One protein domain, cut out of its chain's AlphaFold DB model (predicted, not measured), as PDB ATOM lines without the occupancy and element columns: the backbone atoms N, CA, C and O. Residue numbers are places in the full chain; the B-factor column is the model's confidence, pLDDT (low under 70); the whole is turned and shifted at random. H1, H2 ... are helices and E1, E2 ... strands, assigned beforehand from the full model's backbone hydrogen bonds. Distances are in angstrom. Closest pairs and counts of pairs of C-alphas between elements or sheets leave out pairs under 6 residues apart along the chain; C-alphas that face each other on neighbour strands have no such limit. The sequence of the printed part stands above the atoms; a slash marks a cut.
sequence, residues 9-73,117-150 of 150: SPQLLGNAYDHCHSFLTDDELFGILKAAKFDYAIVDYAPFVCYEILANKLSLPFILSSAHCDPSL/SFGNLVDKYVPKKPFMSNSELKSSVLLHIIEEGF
ATOM      1  N   SER A   9     254.904 268.559 229.379       47.19
ATOM      2  CA  SER A   9     253.519 268.488 228.885       47.19
ATOM      3  C   SER A   9     252.982 267.106 228.445       47.19
ATOM      4  O   SER A   9     251.780 266.895 228.599       47.19
ATOM      5  N   PRO A  10     253.780 266.124 227.968       44.97
ATOM      6  CA  PRO A  10     253.247 264.810 227.587       44.97
ATOM      7  C   PRO A  10     252.823 263.934 228.778       44.97
ATOM      8  O   PRO A  10     251.908 263.126 228.651       44.97
ATOM      9  N   GLN A  11     253.462 264.093 229.943       48.41
ATOM     10  CA  GLN A  11     253.174 263.284 231.143       48.41
ATOM     11  C   GLN A  11     251.867 263.724 231.819       48.41
ATOM     12  O   GLN A  11     251.099 262.898 232.298       48.41
ATOM     13  N   LEU A  12     251.587 265.027 231.782       51.72
ATOM     14  CA  LEU A  12     250.311 265.629 232.175       51.72
ATOM     15  C   LEU A  12     249.116 265.012 231.438       51.72
ATOM     16  O   LEU A  12     248.099 264.693 232.047       51.72
ATOM     17  N   LEU A  13     249.259 264.848 230.121       54.00
ATOM     18  CA  LEU A  13     248.194 264.380 229.237       54.00
ATOM     19  C   LEU A  13     247.878 262.893 229.428       54.00
ATOM     20  O   LEU A  13     246.707 262.522 229.420       54.00
ATOM     21  N   GLY A  14     248.902 262.057 229.636       59.53
ATOM     22  CA  GLY A  14     248.715 260.635 229.948       59.53
ATOM     23  C   GLY A  14     247.991 260.428 231.280       59.53
ATOM     24  O   GLY A  14     246.972 259.745 231.331       59.53
ATOM     25  N   ASN A  15     248.444 261.121 232.330       65.56
ATOM     26  CA  ASN A  15     247.841 261.027 233.662       65.56
ATOM     27  C   ASN A  15     246.374 261.479 233.681       65.56
ATOM     28  O   ASN A  15     245.556 260.915 234.404       65.56
ATOM     29  N   ALA A  16     246.029 262.493 232.887       67.69
ATOM     30  CA  ALA A  16     244.668 263.001 232.825       67.69
ATOM     31  C   ALA A  16     243.688 262.027 232.154       67.69
ATOM     32  O   ALA A  16     242.559 261.887 232.622       67.69
ATOM     33  N   TYR A  17     244.109 261.329 231.092       75.38
ATOM     34  CA  TYR A  17     243.278 260.305 230.456       75.38
ATOM     35  C   TYR A  17     243.015 259.130 231.401       75.38
ATOM     36  O   TYR A  17     241.871 258.695 231.525       75.38
ATOM     37  N   ASP A  18     244.045 258.646 232.096       78.81
ATOM     38  CA  ASP A  18     243.896 257.535 233.039       78.81
ATOM     39  C   ASP A  18     242.991 257.925 234.211       78.81
ATOM     40  O   ASP A  18     242.086 257.175 234.575       78.81
ATOM     41  N   HIS A  19     243.152 259.145 234.736       78.69
ATOM     42  CA  HIS A  19     242.276 259.683 235.773       78.69
ATOM     43  C   HIS A  19     240.816 259.769 235.306       78.69
ATOM     44  O   HIS A  19     239.907 259.307 235.995       78.69
ATOM     45  N   CYS A  20     240.597 260.294 234.099       81.12
ATOM     46  CA  CYS A  20     239.285 260.350 233.461       81.12
ATOM     47  C   CYS A  20     238.667 258.961 233.289       81.12
ATOM     48  O   CYS A  20     237.487 258.761 233.568       81.12
ATOM     49  N   HIS A  21     239.465 257.991 232.837       84.38
ATOM     50  CA  HIS A  21     239.019 256.623 232.634       84.38
ATOM     51  C   HIS A  21     238.572 255.994 233.951       84.38
ATOM     52  O   HIS A  21     237.420 255.575 234.036       84.38
ATOM     53  N   SER A  22     239.435 255.996 234.972       84.38
ATOM     54  CA  SER A  22     239.122 255.436 236.290       84.38
ATOM     55  C   SER A  22     237.851 256.047 236.873       84.38
ATOM     56  O   SER A  22     236.976 255.318 237.330       84.38
ATOM     57  N   PHE A  23     237.713 257.368 236.773       85.31
ATOM     58  CA  PHE A  23     236.554 258.100 237.270       85.31
ATOM     59  C   PHE A  23     235.253 257.749 236.529       85.31
ATOM     60  O   PHE A  23     234.209 257.548 237.146       85.31
ATOM     61  N   LEU A  24     235.297 257.614 235.200       86.94
ATOM     62  CA  LEU A  24     234.120 257.278 234.387       86.94
ATOM     63  C   LEU A  24     233.703 255.800 234.474       86.94
ATOM     64  O   LEU A  24     232.578 255.461 234.079       86.94
ATOM     65  N   THR A  25     234.577 254.930 234.983       88.38
ATOM     66  CA  THR A  25     234.321 253.493 235.181       88.38
ATOM     67  C   THR A  25     233.998 253.098 236.623       88.38
ATOM     68  O   THR A  25     233.752 251.924 236.871       88.38
ATOM     69  N   ASP A  26     233.988 254.041 237.567       90.00
ATOM     70  CA  ASP A  26     233.721 253.760 238.983       90.00
ATOM     71  C   ASP A  26     232.217 253.593 239.267       90.00
ATOM     72  O   ASP A  26     231.487 254.559 239.498       90.00
ATOM     73  N   ASP A  27     231.736 252.351 239.243       89.25
ATOM     74  CA  ASP A  27     230.322 252.038 239.472       89.25
ATOM     75  C   ASP A  27     229.835 252.354 240.900       89.25
ATOM     76  O   ASP A  27     228.650 252.657 241.078       89.25
ATOM     77  N   GLU A  28     230.716 252.332 241.909       92.88
ATOM     78  CA  GLU A  28     230.366 252.674 243.294       92.88
ATOM     79  C   GLU A  28     230.029 254.164 243.396       92.88
ATOM     80  O   GLU A  28     228.960 254.537 243.896       92.88
ATOM     81  N   LEU A  29     230.879 255.010 242.808       89.81
ATOM     82  CA  LEU A  29     230.637 256.443 242.692       89.81
ATOM     83  C   LEU A  29     229.306 256.730 241.983       89.81
ATOM     84  O   LEU A  29     228.491 257.513 242.481       89.81
ATOM     85  N   PHE A  30     229.037 256.080 240.844       89.62
ATOM     86  CA  PHE A  30     227.761 256.254 240.137       89.62
ATOM     87  C   PHE A  30     226.559 255.809 240.978       89.62
ATOM     88  O   PHE A  30     225.490 256.415 240.869       89.62
ATOM     89  N   GLY A  31     226.708 254.771 241.804       90.69
ATOM     90  CA  GLY A  31     225.679 254.324 242.740       90.69
ATOM     91  C   GLY A  31     225.332 255.399 243.769       90.69
ATOM     92  O   GLY A  31     224.159 255.748 243.923       90.69
ATOM     93  N   ILE A  32     226.352 255.981 244.404       92.94
ATOM     94  CA  ILE A  32     226.200 257.050 245.401       92.94
ATOM     95  C   ILE A  32     225.557 258.292 244.771       92.94
ATOM     96  O   ILE A  32     224.569 258.813 245.291       92.94
ATOM     97  N   LEU A  33     226.064 258.739 243.617       91.12
ATOM     98  CA  LEU A  33     225.565 259.938 242.938       91.12
ATOM     99  C   LEU A  33     224.111 259.786 242.470       91.12
ATOM    100  O   LEU A  33     223.326 260.726 242.585       91.12
ATOM    101  N   LYS A  34     223.714 258.598 241.991       89.69
ATOM    102  CA  LYS A  34     222.312 258.315 241.634       89.69
ATOM    103  C   LYS A  34     221.403 258.261 242.858       89.69
ATOM    104  O   LYS A  34     220.273 258.742 242.790       89.69
ATOM    105  N   ALA A  35     221.872 257.685 243.964       92.88
ATOM    106  CA  ALA A  35     221.102 257.603 245.202       92.88
ATOM    107  C   ALA A  35     220.845 258.986 245.821       92.88
ATOM    108  O   ALA A  35     219.781 259.205 246.399       92.88
ATOM    109  N   ALA A  36     221.783 259.920 245.649       92.12
ATOM    110  CA  ALA A  36     221.675 261.288 246.140       92.12
ATOM    111  C   ALA A  36     220.604 262.138 245.421       92.12
ATOM    112  O   ALA A  36     220.150 263.120 245.998       92.12
ATOM    113  N   LYS A  37     220.160 261.745 244.213       90.75
ATOM    114  CA  LYS A  37     219.087 262.408 243.439       90.75
ATOM    115  C   LYS A  37     219.298 263.918 243.240       90.75
ATOM    116  O   LYS A  37     218.417 264.716 243.537       90.75
ATOM    117  N   PHE A  38     220.464 264.301 242.730       91.38
ATOM    118  CA  PHE A  38     220.722 265.688 242.342       91.38
ATOM    119  C   PHE A  38     219.836 266.127 241.167       91.38
ATOM    120  O   PHE A  38     219.514 265.316 240.302       91.38
ATOM    121  N   ASP A  39     219.496 267.414 241.114       88.00
ATOM    122  CA  ASP A  39     218.690 267.996 240.032       88.00
ATOM    123  C   ASP A  39     219.547 268.548 238.879       88.00
ATOM    124  O   ASP A  39     219.102 268.597 237.733       88.00
ATOM    125  N   TYR A  40     220.784 268.961 239.167       85.00
ATOM    126  CA  TYR A  40     221.734 269.506 238.196       85.00
ATOM    127  C   TYR A  40     223.179 269.255 238.635       85.00
ATOM    128  O   TYR A  40     223.462 269.070 239.818       85.00
ATOM    129  N   ALA A  41     224.102 269.263 237.675       86.38
ATOM    130  CA  ALA A  41     225.538 269.183 237.923       86.38
ATOM    131  C   ALA A  41     226.212 270.521 237.596       86.38
ATOM    132  O   ALA A  41     225.909 271.139 236.580       86.38
ATOM    133  N   ILE A  42     227.151 270.960 238.429       85.88
ATOM    134  CA  ILE A  42     228.063 272.058 238.096       85.88
ATOM    135  C   ILE A  42     229.425 271.419 237.876       85.88
ATOM    136  O   ILE A  42     229.936 270.738 238.764       85.88
ATOM    137  N   VAL A  43     229.966 271.575 236.675       82.88
ATOM    138  CA  VAL A  43     231.195 270.909 236.248       82.88
ATOM    139  C   VAL A  43     232.186 271.940 235.744       82.88
ATOM    140  O   VAL A  43     231.810 272.841 235.001       82.88
ATOM    141  N   ASP A  44     233.438 271.827 236.175       78.19
ATOM    142  CA  ASP A  44     234.495 272.726 235.722       78.19
ATOM    143  C   ASP A  44     234.911 272.382 234.282       78.19
ATOM    144  O   ASP A  44     234.963 271.202 233.909       78.19
ATOM    145  N   TYR A  45     235.207 273.392 233.467       68.75
ATOM    146  CA  TYR A  45     235.696 273.205 232.109       68.75
ATOM    147  C   TYR A  45     237.129 272.692 232.163       68.75
ATOM    148  O   TYR A  45     238.100 273.437 232.292       68.75
ATOM    149  N   ALA A  46     237.261 271.382 232.007       66.56
ATOM    150  CA  ALA A  46     238.540 270.733 231.825       66.56
ATOM    151  C   ALA A  46     238.735 270.364 230.349       66.56
ATOM    152  O   ALA A  46     237.793 269.954 229.666       66.56
ATOM    153  N   PRO A  47     239.975 270.392 229.843       58.16
ATOM    154  CA  PRO A  47     240.265 270.033 228.453       58.16
ATOM    155  C   PRO A  47     239.922 268.578 228.087       58.16
ATOM    156  O   PRO A  47     239.930 268.224 226.911       58.16
ATOM    157  N   PHE A  48     239.618 267.731 229.074       67.75
ATOM    158  CA  PHE A  48     239.389 266.297 228.900       67.75
ATOM    159  C   PHE A  48     237.901 265.905 228.789       67.75
ATOM    160  O   PHE A  48     237.614 264.732 228.576       67.75
ATOM    161  N   VAL A  49     236.957 266.854 228.909       73.44
ATOM    162  CA  VAL A  49     235.490 266.654 228.761       73.44
ATOM    163  C   VAL A  49     234.893 265.579 229.708       73.44
ATOM    164  O   VAL A  49     233.779 265.084 229.537       73.44
ATOM    165  N   CYS A  50     235.649 265.151 230.723       79.56
ATOM    166  CA  CYS A  50     235.303 264.014 231.581       79.56
ATOM    167  C   CYS A  50     234.112 264.308 232.488       79.56
ATOM    168  O   CYS A  50     233.283 263.433 232.741       79.56
ATOM    169  N   TYR A  51     234.027 265.541 232.981       81.62
ATOM    170  CA  TYR A  51     232.990 265.949 233.917       81.62
ATOM    171  C   TYR A  51     231.646 266.131 233.205       81.62
ATOM    172  O   TYR A  51     230.603 265.732 233.721       81.62
ATOM    173  N   GLU A  52     231.667 266.623 231.970       80.31
ATOM    174  CA  GLU A  52     230.496 266.708 231.104       80.31
ATOM    175  C   GLU A  52     229.983 265.309 230.741       80.31
ATOM    176  O   GLU A  52     228.779 265.055 230.793       80.31
ATOM    177  N   ILE A  53     230.886 264.361 230.450       82.31
ATOM    178  CA  ILE A  53     230.528 262.952 230.223       82.31
ATOM    179  C   ILE A  53     229.914 262.331 231.483       82.31
ATOM    180  O   ILE A  53     228.915 261.616 231.376       82.31
ATOM    181  N   LEU A  54     230.462 262.610 232.671       86.00
ATOM    182  CA  LEU A  54     229.902 262.153 233.946       86.00
ATOM    183  C   LEU A  54     228.458 262.642 234.113       86.00
ATOM    184  O   LEU A  54     227.552 261.831 234.333       86.00
ATOM    185  N   ALA A  55     228.241 263.955 234.000       85.81
ATOM    186  CA  ALA A  55     226.919 264.553 234.158       85.81
ATOM    187  C   ALA A  55     225.930 263.991 233.129       85.81
ATOM    188  O   ALA A  55     224.798 263.627 233.464       85.81
ATOM    189  N   ASN A  56     226.396 263.800 231.892       83.69
ATOM    190  CA  ASN A  56     225.607 263.167 230.853       83.69
ATOM    191  C   ASN A  56     225.268 261.704 231.203       83.69
ATOM    192  O   ASN A  56     224.108 261.309 231.094       83.69
ATOM    193  N   LYS A  57     226.210 260.897 231.702       84.62
ATOM    194  CA  LYS A  57     225.958 259.503 232.121       84.62
ATOM    195  C   LYS A  57     224.966 259.412 233.293       84.62
ATOM    196  O   LYS A  57     224.202 258.448 233.369       84.62
ATOM    197  N   LEU A  58     224.910 260.430 234.153       86.19
ATOM    198  CA  LEU A  58     223.901 260.578 235.213       86.19
ATOM    199  C   LEU A  58     222.551 261.117 234.713       86.19
ATOM    200  O   LEU A  58     221.576 261.093 235.454       86.19
ATOM    201  N   SER A  59     222.465 261.532 233.445       86.00
ATOM    202  CA  SER A  59     221.297 262.203 232.855       86.00
ATOM    203  C   SER A  59     220.895 263.478 233.590       86.00
ATOM    204  O   SER A  59     219.713 263.804 233.654       86.00
ATOM    205  N   LEU A  60     221.887 264.200 234.109       85.19
ATOM    206  CA  LEU A  60     221.681 265.492 234.739       85.19
ATOM    207  C   LEU A  60     221.900 266.615 233.723       85.19
ATOM    208  O   LEU A  60     222.843 266.539 232.927       85.19
ATOM    209  N   PRO A  61     221.074 267.672 233.754       84.31
ATOM    210  CA  PRO A  61     221.459 268.926 233.135       84.31
ATOM    211  C   PRO A  61     222.718 269.451 233.832       84.31
ATOM    212  O   PRO A  61     222.844 269.350 235.055       84.31
ATOM    213  N   PHE A  62     223.654 270.003 233.063       81.19
ATOM    214  CA  PHE A  62     224.907 270.504 233.613       81.19
ATOM    215  C   PHE A  62     225.178 271.958 233.241       81.19
ATOM    216  O   PHE A  62     224.799 272.449 232.175       81.19
ATOM    217  N   ILE A  63     225.830 272.632 234.180       83.00
ATOM    218  CA  ILE A  63     226.324 274.000 234.103       83.00
ATOM    219  C   ILE A  63     227.839 273.898 234.025       83.00
ATOM    220  O   ILE A  63     228.450 273.236 234.865       83.00
ATOM    221  N   LEU A  64     228.438 274.546 233.030       76.44
ATOM    222  CA  LEU A  64     229.890 274.641 232.948       76.44
ATOM    223  C   LEU A  64     230.349 275.825 233.786       76.44
ATOM    224  O   LEU A  64     230.002 276.962 233.477       76.44
ATOM    225  N   SER A  65     231.122 275.560 234.831       75.62
ATOM    226  CA  SER A  65     231.936 276.579 235.485       75.62
ATOM    227  C   SER A  65     233.313 276.588 234.834       75.62
ATOM    228  O   SER A  65     233.768 275.550 234.375       75.62
ATOM    229  N   SER A  66     233.970 277.732 234.733       69.56
ATOM    230  CA  SER A  66     235.375 277.781 234.342       69.56
ATOM    231  C   SER A  66     236.036 278.986 234.981       69.56
ATOM    232  O   SER A  66     235.588 280.117 234.785       69.56
ATOM    233  N   ALA A  67     237.151 278.762 235.674       62.81
ATOM    234  CA  ALA A  67     238.077 279.836 236.046       62.81
ATOM    235  C   ALA A  67     238.861 280.364 234.826       62.81
ATOM    236  O   ALA A  67     239.629 281.323 234.910       62.81
ATOM    237  N   HIS A  68     238.709 279.715 233.669       61.69
ATOM    238  CA  HIS A  68     239.442 280.017 232.453       61.69
ATOM    239  C   HIS A  68     238.487 280.395 231.325       61.69
ATOM    240  O   HIS A  68     237.725 279.576 230.807       61.69
ATOM    241  N   CYS A  69     238.572 281.645 230.884       59.00
ATOM    242  CA  CYS A  69     237.905 282.074 229.670       59.00
ATOM    243  C   CYS A  69     238.737 281.618 228.463       59.00
ATOM    244  O   CYS A  69     239.670 282.308 228.060       59.00
ATOM    245  N   ASP A  70     238.422 280.449 227.895       64.19
ATOM    246  CA  ASP A  70     238.958 280.053 226.590       64.19
ATOM    247  C   ASP A  70     238.400 281.011 225.518       64.19
ATOM    248  O   ASP A  70     237.196 280.968 225.238       64.19
ATOM    249  N   PRO A  71     239.228 281.876 224.902       59.50
ATOM    250  CA  PRO A  71     238.748 282.868 223.943       59.50
ATOM    251  C   PRO A  71     238.164 282.255 222.670       59.50
ATOM    252  O   PRO A  71     237.443 282.922 221.932       59.50
ATOM    253  N   SER A  72     238.510 280.997 222.374       58.94
ATOM    254  CA  SER A  72     237.949 280.273 221.235       58.94
ATOM    255  C   SER A  72     236.523 279.790 221.511       58.94
ATOM    256  O   SER A  72     235.725 279.665 220.582       58.94
ATOM    257  N   LEU A  73     236.192 279.549 222.783       57.38
ATOM    258  CA  LEU A  73     234.903 279.008 223.210       57.38
ATOM    259  C   LEU A  73     233.937 280.108 223.653       57.38
ATOM    260  O   LEU A  73     232.749 280.077 223.330       57.38
ATOM    261  N   SER A 117     242.192 267.676 221.841       50.31
ATOM    262  CA  SER A 117     240.837 267.152 221.791       50.31
ATOM    263  C   SER A 117     240.959 265.633 221.724       50.31
ATOM    264  O   SER A 117     241.081 265.062 220.639       50.31
ATOM    265  N   PHE A 118     240.974 264.961 222.875       54.09
ATOM    266  CA  PHE A 118     240.739 263.522 222.903       54.09
ATOM    267  C   PHE A 118     239.365 263.308 222.268       54.09
ATOM    268  O   PHE A 118     238.404 263.905 222.737       54.09
ATOM    269  N   GLY A 119     239.325 262.583 221.142       56.78
ATOM    270  CA  GLY A 119     238.178 262.465 220.236       56.78
ATOM    271  C   GLY A 119     236.902 261.926 220.891       56.78
ATOM    272  O   GLY A 119     236.411 262.464 221.874       56.78
ATOM    273  N   ASN A 120     236.305 260.875 220.336       58.38
ATOM    274  CA  ASN A 120     234.972 260.421 220.744       58.38
ATOM    275  C   ASN A 120     234.963 259.668 222.098       58.38
ATOM    276  O   ASN A 120     234.593 258.498 222.180       58.38
ATOM    277  N   LEU A 121     235.377 260.324 223.189       67.81
ATOM    278  CA  LEU A 121     235.225 259.813 224.555       67.81
ATOM    279  C   LEU A 121     233.741 259.684 224.923       67.81
ATOM    280  O   LEU A 121     233.357 258.730 225.596       67.81
ATOM    281  N   VAL A 122     232.902 260.592 224.419       64.12
ATOM    282  CA  VAL A 122     231.444 260.537 224.583       64.12
ATOM    283  C   VAL A 122     230.888 259.210 224.055       64.12
ATOM    284  O   VAL A 122     230.204 258.513 224.799       64.12
ATOM    285  N   ASP A 123     231.257 258.792 222.839       65.81
ATOM    286  CA  ASP A 123     230.782 257.528 222.248       65.81
ATOM    287  C   ASP A 123     231.249 256.300 223.040       65.81
ATOM    288  O   ASP A 123     230.519 255.318 223.172       65.81
ATOM    289  N   LYS A 124     232.468 256.358 223.593       75.38
ATOM    290  CA  LYS A 124     233.043 255.263 224.382       75.38
ATOM    291  C   LYS A 124     232.297 255.045 225.700       75.38
ATOM    292  O   LYS A 124     232.092 253.897 226.092       75.38
ATOM    293  N   TYR A 125     231.917 256.117 226.395       73.00
ATOM    294  CA  TYR A 125     231.341 256.029 227.745       73.00
ATOM    295  C   TYR A 125     229.819 256.234 227.793       73.00
ATOM    296  O   TYR A 125     229.190 255.853 228.781       73.00
ATOM    297  N   VAL A 126     229.210 256.785 226.738       67.50
ATOM    298  CA  VAL A 126     227.764 257.051 226.631       67.50
ATOM    299  C   VAL A 126     227.205 256.589 225.266       67.50
ATOM    300  O   VAL A 126     226.643 257.380 224.515       67.50
ATOM    301  N   PRO A 127     227.267 255.286 224.930       61.25
ATOM    302  CA  PRO A 127     226.862 254.786 223.609       61.25
ATOM    303  C   PRO A 127     225.339 254.766 223.349       61.25
ATOM    304  O   PRO A 127     224.911 254.416 222.254       61.25
ATOM    305  N   LYS A 128     224.492 255.063 224.349       52.72
ATOM    306  CA  LYS A 128     223.025 254.839 224.308       52.72
ATOM    307  C   LYS A 128     222.166 256.112 224.257       52.72
ATOM    308  O   LYS A 128     220.951 256.031 224.422       52.72
ATOM    309  N   LYS A 129     222.773 257.279 224.049       56.16
ATOM    310  CA  LYS A 129     222.070 258.552 223.808       56.16
ATOM    311  C   LYS A 129     222.286 258.969 222.348       56.16
ATOM    312  O   LYS A 129     223.258 258.497 221.760       56.16
ATOM    313  N   PRO A 130     221.392 259.769 221.729       52.59
ATOM    314  CA  PRO A 130     221.636 260.252 220.372       52.59
ATOM    315  C   PRO A 130     223.022 260.900 220.318       52.59
ATOM    316  O   PRO A 130     223.383 261.645 221.231       52.59
ATOM    317  N   PHE A 131     223.793 260.535 219.292       44.22
ATOM    318  CA  PHE A 131     225.158 261.004 219.074       44.22
ATOM    319  C   PHE A 131     225.211 262.524 219.245       44.22
ATOM    320  O   PHE A 131     224.462 263.246 218.592       44.22
ATOM    321  N   MET A 132     226.062 262.979 220.158       48.00
ATOM    322  CA  MET A 132     226.262 264.391 220.446       48.00
ATOM    323  C   MET A 132     227.769 264.622 220.427       48.00
ATOM    324  O   MET A 132     228.490 264.181 221.322       48.00
ATOM    325  N   SER A 133     228.256 265.249 219.359       50.16
ATOM    326  CA  SER A 133     229.663 265.628 219.211       50.16
ATOM    327  C   SER A 133     230.115 266.518 220.375       50.16
ATOM    328  O   SER A 133     229.299 267.198 220.994       50.16
ATOM    329  N   ASN A 134     231.422 266.591 220.659       52.28
ATOM    330  CA  ASN A 134     231.949 267.487 221.706       52.28
ATOM    331  C   ASN A 134     231.476 268.946 221.517       52.28
ATOM    332  O   ASN A 134     231.245 269.656 222.492       52.28
ATOM    333  N   SER A 135     231.292 269.385 220.268       52.62
ATOM    334  CA  SER A 135     230.695 270.679 219.921       52.62
ATOM    335  C   SER A 135     229.213 270.784 220.282       52.62
ATOM    336  O   SER A 135     228.791 271.805 220.819       52.62
ATOM    337  N   GLU A 136     228.426 269.738 220.028       57.22
ATOM    338  CA  GLU A 136     226.999 269.719 220.361       57.22
ATOM    339  C   GLU A 136     226.785 269.621 221.877       57.22
ATOM    340  O   GLU A 136     225.937 270.326 222.419       57.22
ATOM    341  N   LEU A 137     227.622 268.853 222.582       60.44
ATOM    342  CA  LEU A 137     227.602 268.748 224.040       60.44
ATOM    343  C   LEU A 137     227.890 270.107 224.686       60.44
ATOM    344  O   LEU A 137     227.127 270.550 225.543       60.44
ATOM    345  N   LYS A 138     228.926 270.810 224.211       57.75
ATOM    346  CA  LYS A 138     229.243 272.176 224.654       57.75
ATOM    347  C   LYS A 138     228.117 273.171 224.349       57.75
ATOM    348  O   LYS A 138     227.903 274.087 225.130       57.75
ATOM    349  N   SER A 139     227.363 272.985 223.261       59.00
ATOM    350  CA  SER A 139     226.190 273.821 222.947       59.00
ATOM    351  C   SER A 139     224.919 273.470 223.735       59.00
ATOM    352  O   SER A 139     223.999 274.279 223.786       59.00
ATOM    353  N   SER A 140     224.858 272.284 224.353       56.91
ATOM    354  CA  SER A 140     223.713 271.815 225.155       56.91
ATOM    355  C   SER A 140     223.723 272.304 226.611       56.91
ATOM    356  O   SER A 140     222.800 272.023 227.376       56.91
ATOM    357  N   VAL A 141     224.777 273.022 226.998       59.47
ATOM    358  CA  VAL A 141     224.994 273.540 228.349       59.47
ATOM    359  C   VAL A 141     223.957 274.613 228.666       59.47
ATOM    360  O   VAL A 141     223.783 275.564 227.905       59.47
ATOM    361  N   LEU A 142     223.275 274.477 229.807       58.59
ATOM    362  CA  LEU A 142     222.210 275.408 230.198       58.59
ATOM    363  C   LEU A 142     222.741 276.791 230.585       58.59
ATOM    364  O   LEU A 142     222.075 277.797 230.350       58.59
ATOM    365  N   LEU A 143     223.918 276.841 231.211       67.38
ATOM    366  CA  LEU A 143     224.546 278.071 231.678       67.38
ATOM    367  C   LEU A 143     226.067 277.886 231.744       67.38
ATOM    368  O   LEU A 143     226.547 276.838 232.180       67.38
ATOM    369  N   HIS A 144     226.809 278.915 231.339       61.25
ATOM    370  CA  HIS A 144     228.247 279.015 231.570       61.25
ATOM    371  C   HIS A 144     228.508 280.044 232.671       61.25
ATOM    372  O   HIS A 144     228.141 281.209 232.520       61.25
ATOM    373  N   ILE A 145     229.137 279.616 233.760       66.00
ATOM    374  CA  ILE A 145     229.616 280.483 234.834       66.00
ATOM    375  C   ILE A 145     231.110 280.692 234.599       66.00
ATOM    376  O   ILE A 145     231.876 279.734 234.562       66.00
ATOM    377  N   ILE A 146     231.519 281.941 234.395       59.38
ATOM    378  CA  ILE A 146     232.932 282.308 234.289       59.38
ATOM    379  C   ILE A 146     233.281 283.020 235.588       59.38
ATOM    380  O   ILE A 146     232.745 284.094 235.865       59.38
ATOM    381  N   GLU A 147     234.131 282.403 236.402       56.94
ATOM    382  CA  GLU A 147     234.632 283.044 237.616       56.94
ATOM    383  C   GLU A 147     235.785 283.975 237.227       56.94
ATOM    384  O   GLU A 147     236.892 283.526 236.935       56.94
ATOM    385  N   GLU A 148     235.535 285.288 237.197       46.91
ATOM    386  CA  GLU A 148     236.598 286.293 237.067       46.91
ATOM    387  C   GLU A 148     237.308 286.479 238.419       46.91
ATOM    388  O   GLU A 148     237.107 287.462 239.131       46.91
ATOM    389  N   GLY A 149     238.106 285.484 238.808       46.28
ATOM    390  CA  GLY A 149     239.046 285.586 239.922       46.28
ATOM    391  C   GLY A 149     240.414 286.035 239.415       46.28
ATOM    392  O   GLY A 149     241.123 285.235 238.806       46.28
ATOM    393  N   PHE A 150     240.756 287.306 239.645       37.66
ATOM    394  CA  PHE A 150     242.093 287.875 239.423       37.66
ATOM    395  C   PHE A 150     243.034 287.582 240.595       37.66
ATOM    396  O   PHE A 150     242.576 287.693 241.757       37.66
TER     397      PHE A 150
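AT A GLANCE: This is residues 9 to 73 and 117 to 150 of the 150 residues of an uncharacterized protein of Mytilus galloprovincialis (UniProt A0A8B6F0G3). A small sheet of three parallel strands has helix H3 packed over one face, while no named helix covers the other face; H3 lies near the middle of the domain. The last turns of the long helix H1 and the short H4 pack on H3, H5 comes near it, and H2 lies off the sheet beyond its E1 edge. The printed part has 99 residues, with five named helices and three named strands in the order H1, H2, E1, H3, E2, H4, H5, E3, and is of the mixed class. The sheet order is E1, E2, E3. The whole is compact, with a radius of gyration of the C-alphas of 13.8 A, and rounded, spanning 37 by 32 by 26 A.

IN THESE COORDINATES: In the sheet, E1 is residues 41 to 44, 9.9 A long, with C-alpha 41 at (225.538, 269.183, 237.923); E2 is residues 62 to 66, 12.8 A; and E3 is residues 144 to 146, 6.3 A, with C-alpha 146 at (232.932, 282.308, 234.289). H3 is residues 50 to 57, 10.4 A long. H1, residues 9 to 24, measures 23.1 A and begins with C-alpha 9 at (253.519, 268.488, 228.885). H2 is residues 27 to 36, 14.3 A; H4 is residues 121 to 125, 6.3 A; and H5 is residues 134 to 139, 8.7 A.

HOW THE PARTS SIT: E1 and E2 are parallel at 25 degrees, with N 63 and O 41 2.8 A apart, within hydrogen-bond range. E2 and E3 are parallel at 21 degrees, with N 145 and O 64 2.8 A apart, also within range. H3 is on the sheet at a height of 8.6 A, over E1 and along the strands, at 8 degrees to E1 on the local plane; their closest C-alphas, of Val 43 and Tyr 51, are 5.8 A apart. E1, H3 and E2 form a strand-helix-strand unit, two parallel neighbour strands joined through a helix, with a right-handed crossover. H1 touches H3 with residues 20 to 24 alone, closest at the C-alphas of Cys 20 and Cys 50, 5.7 A, at a shallow tilt of 19 degrees, the same way. H3 and H4 only just touch, with 3 pairs of C-alphas within 8 A, the closest those of Ile 53 and Val 122, 6.2 A. H3 and H5 are close but not clearly touching, the C-alphas of Glu 52 and Leu 137 being closest at 7.9 A. H2 is not on the sheet and touches no helix. Every O i to N i+4 pair is within hydrogen-bond range in H2, H3, H4 and H5, and 11 of 12 are in H1.

THE WHOLE: The C-alphas farthest apart, of Lys 128 and Phe 150, are 41.0 A apart. Residues 74 to 116 are not printed; C-alphas 73 and 117 are 13.3 A apart across this cut, in the link from E2 to H4. Of the links printed whole, H4 to H5 is short and the others are tight. Mean pLDDT of the printed part is 70.5; residues 9 to 16, 45 to 48, 66 to 73, 117 to 123 and 126 to 150 are under 70.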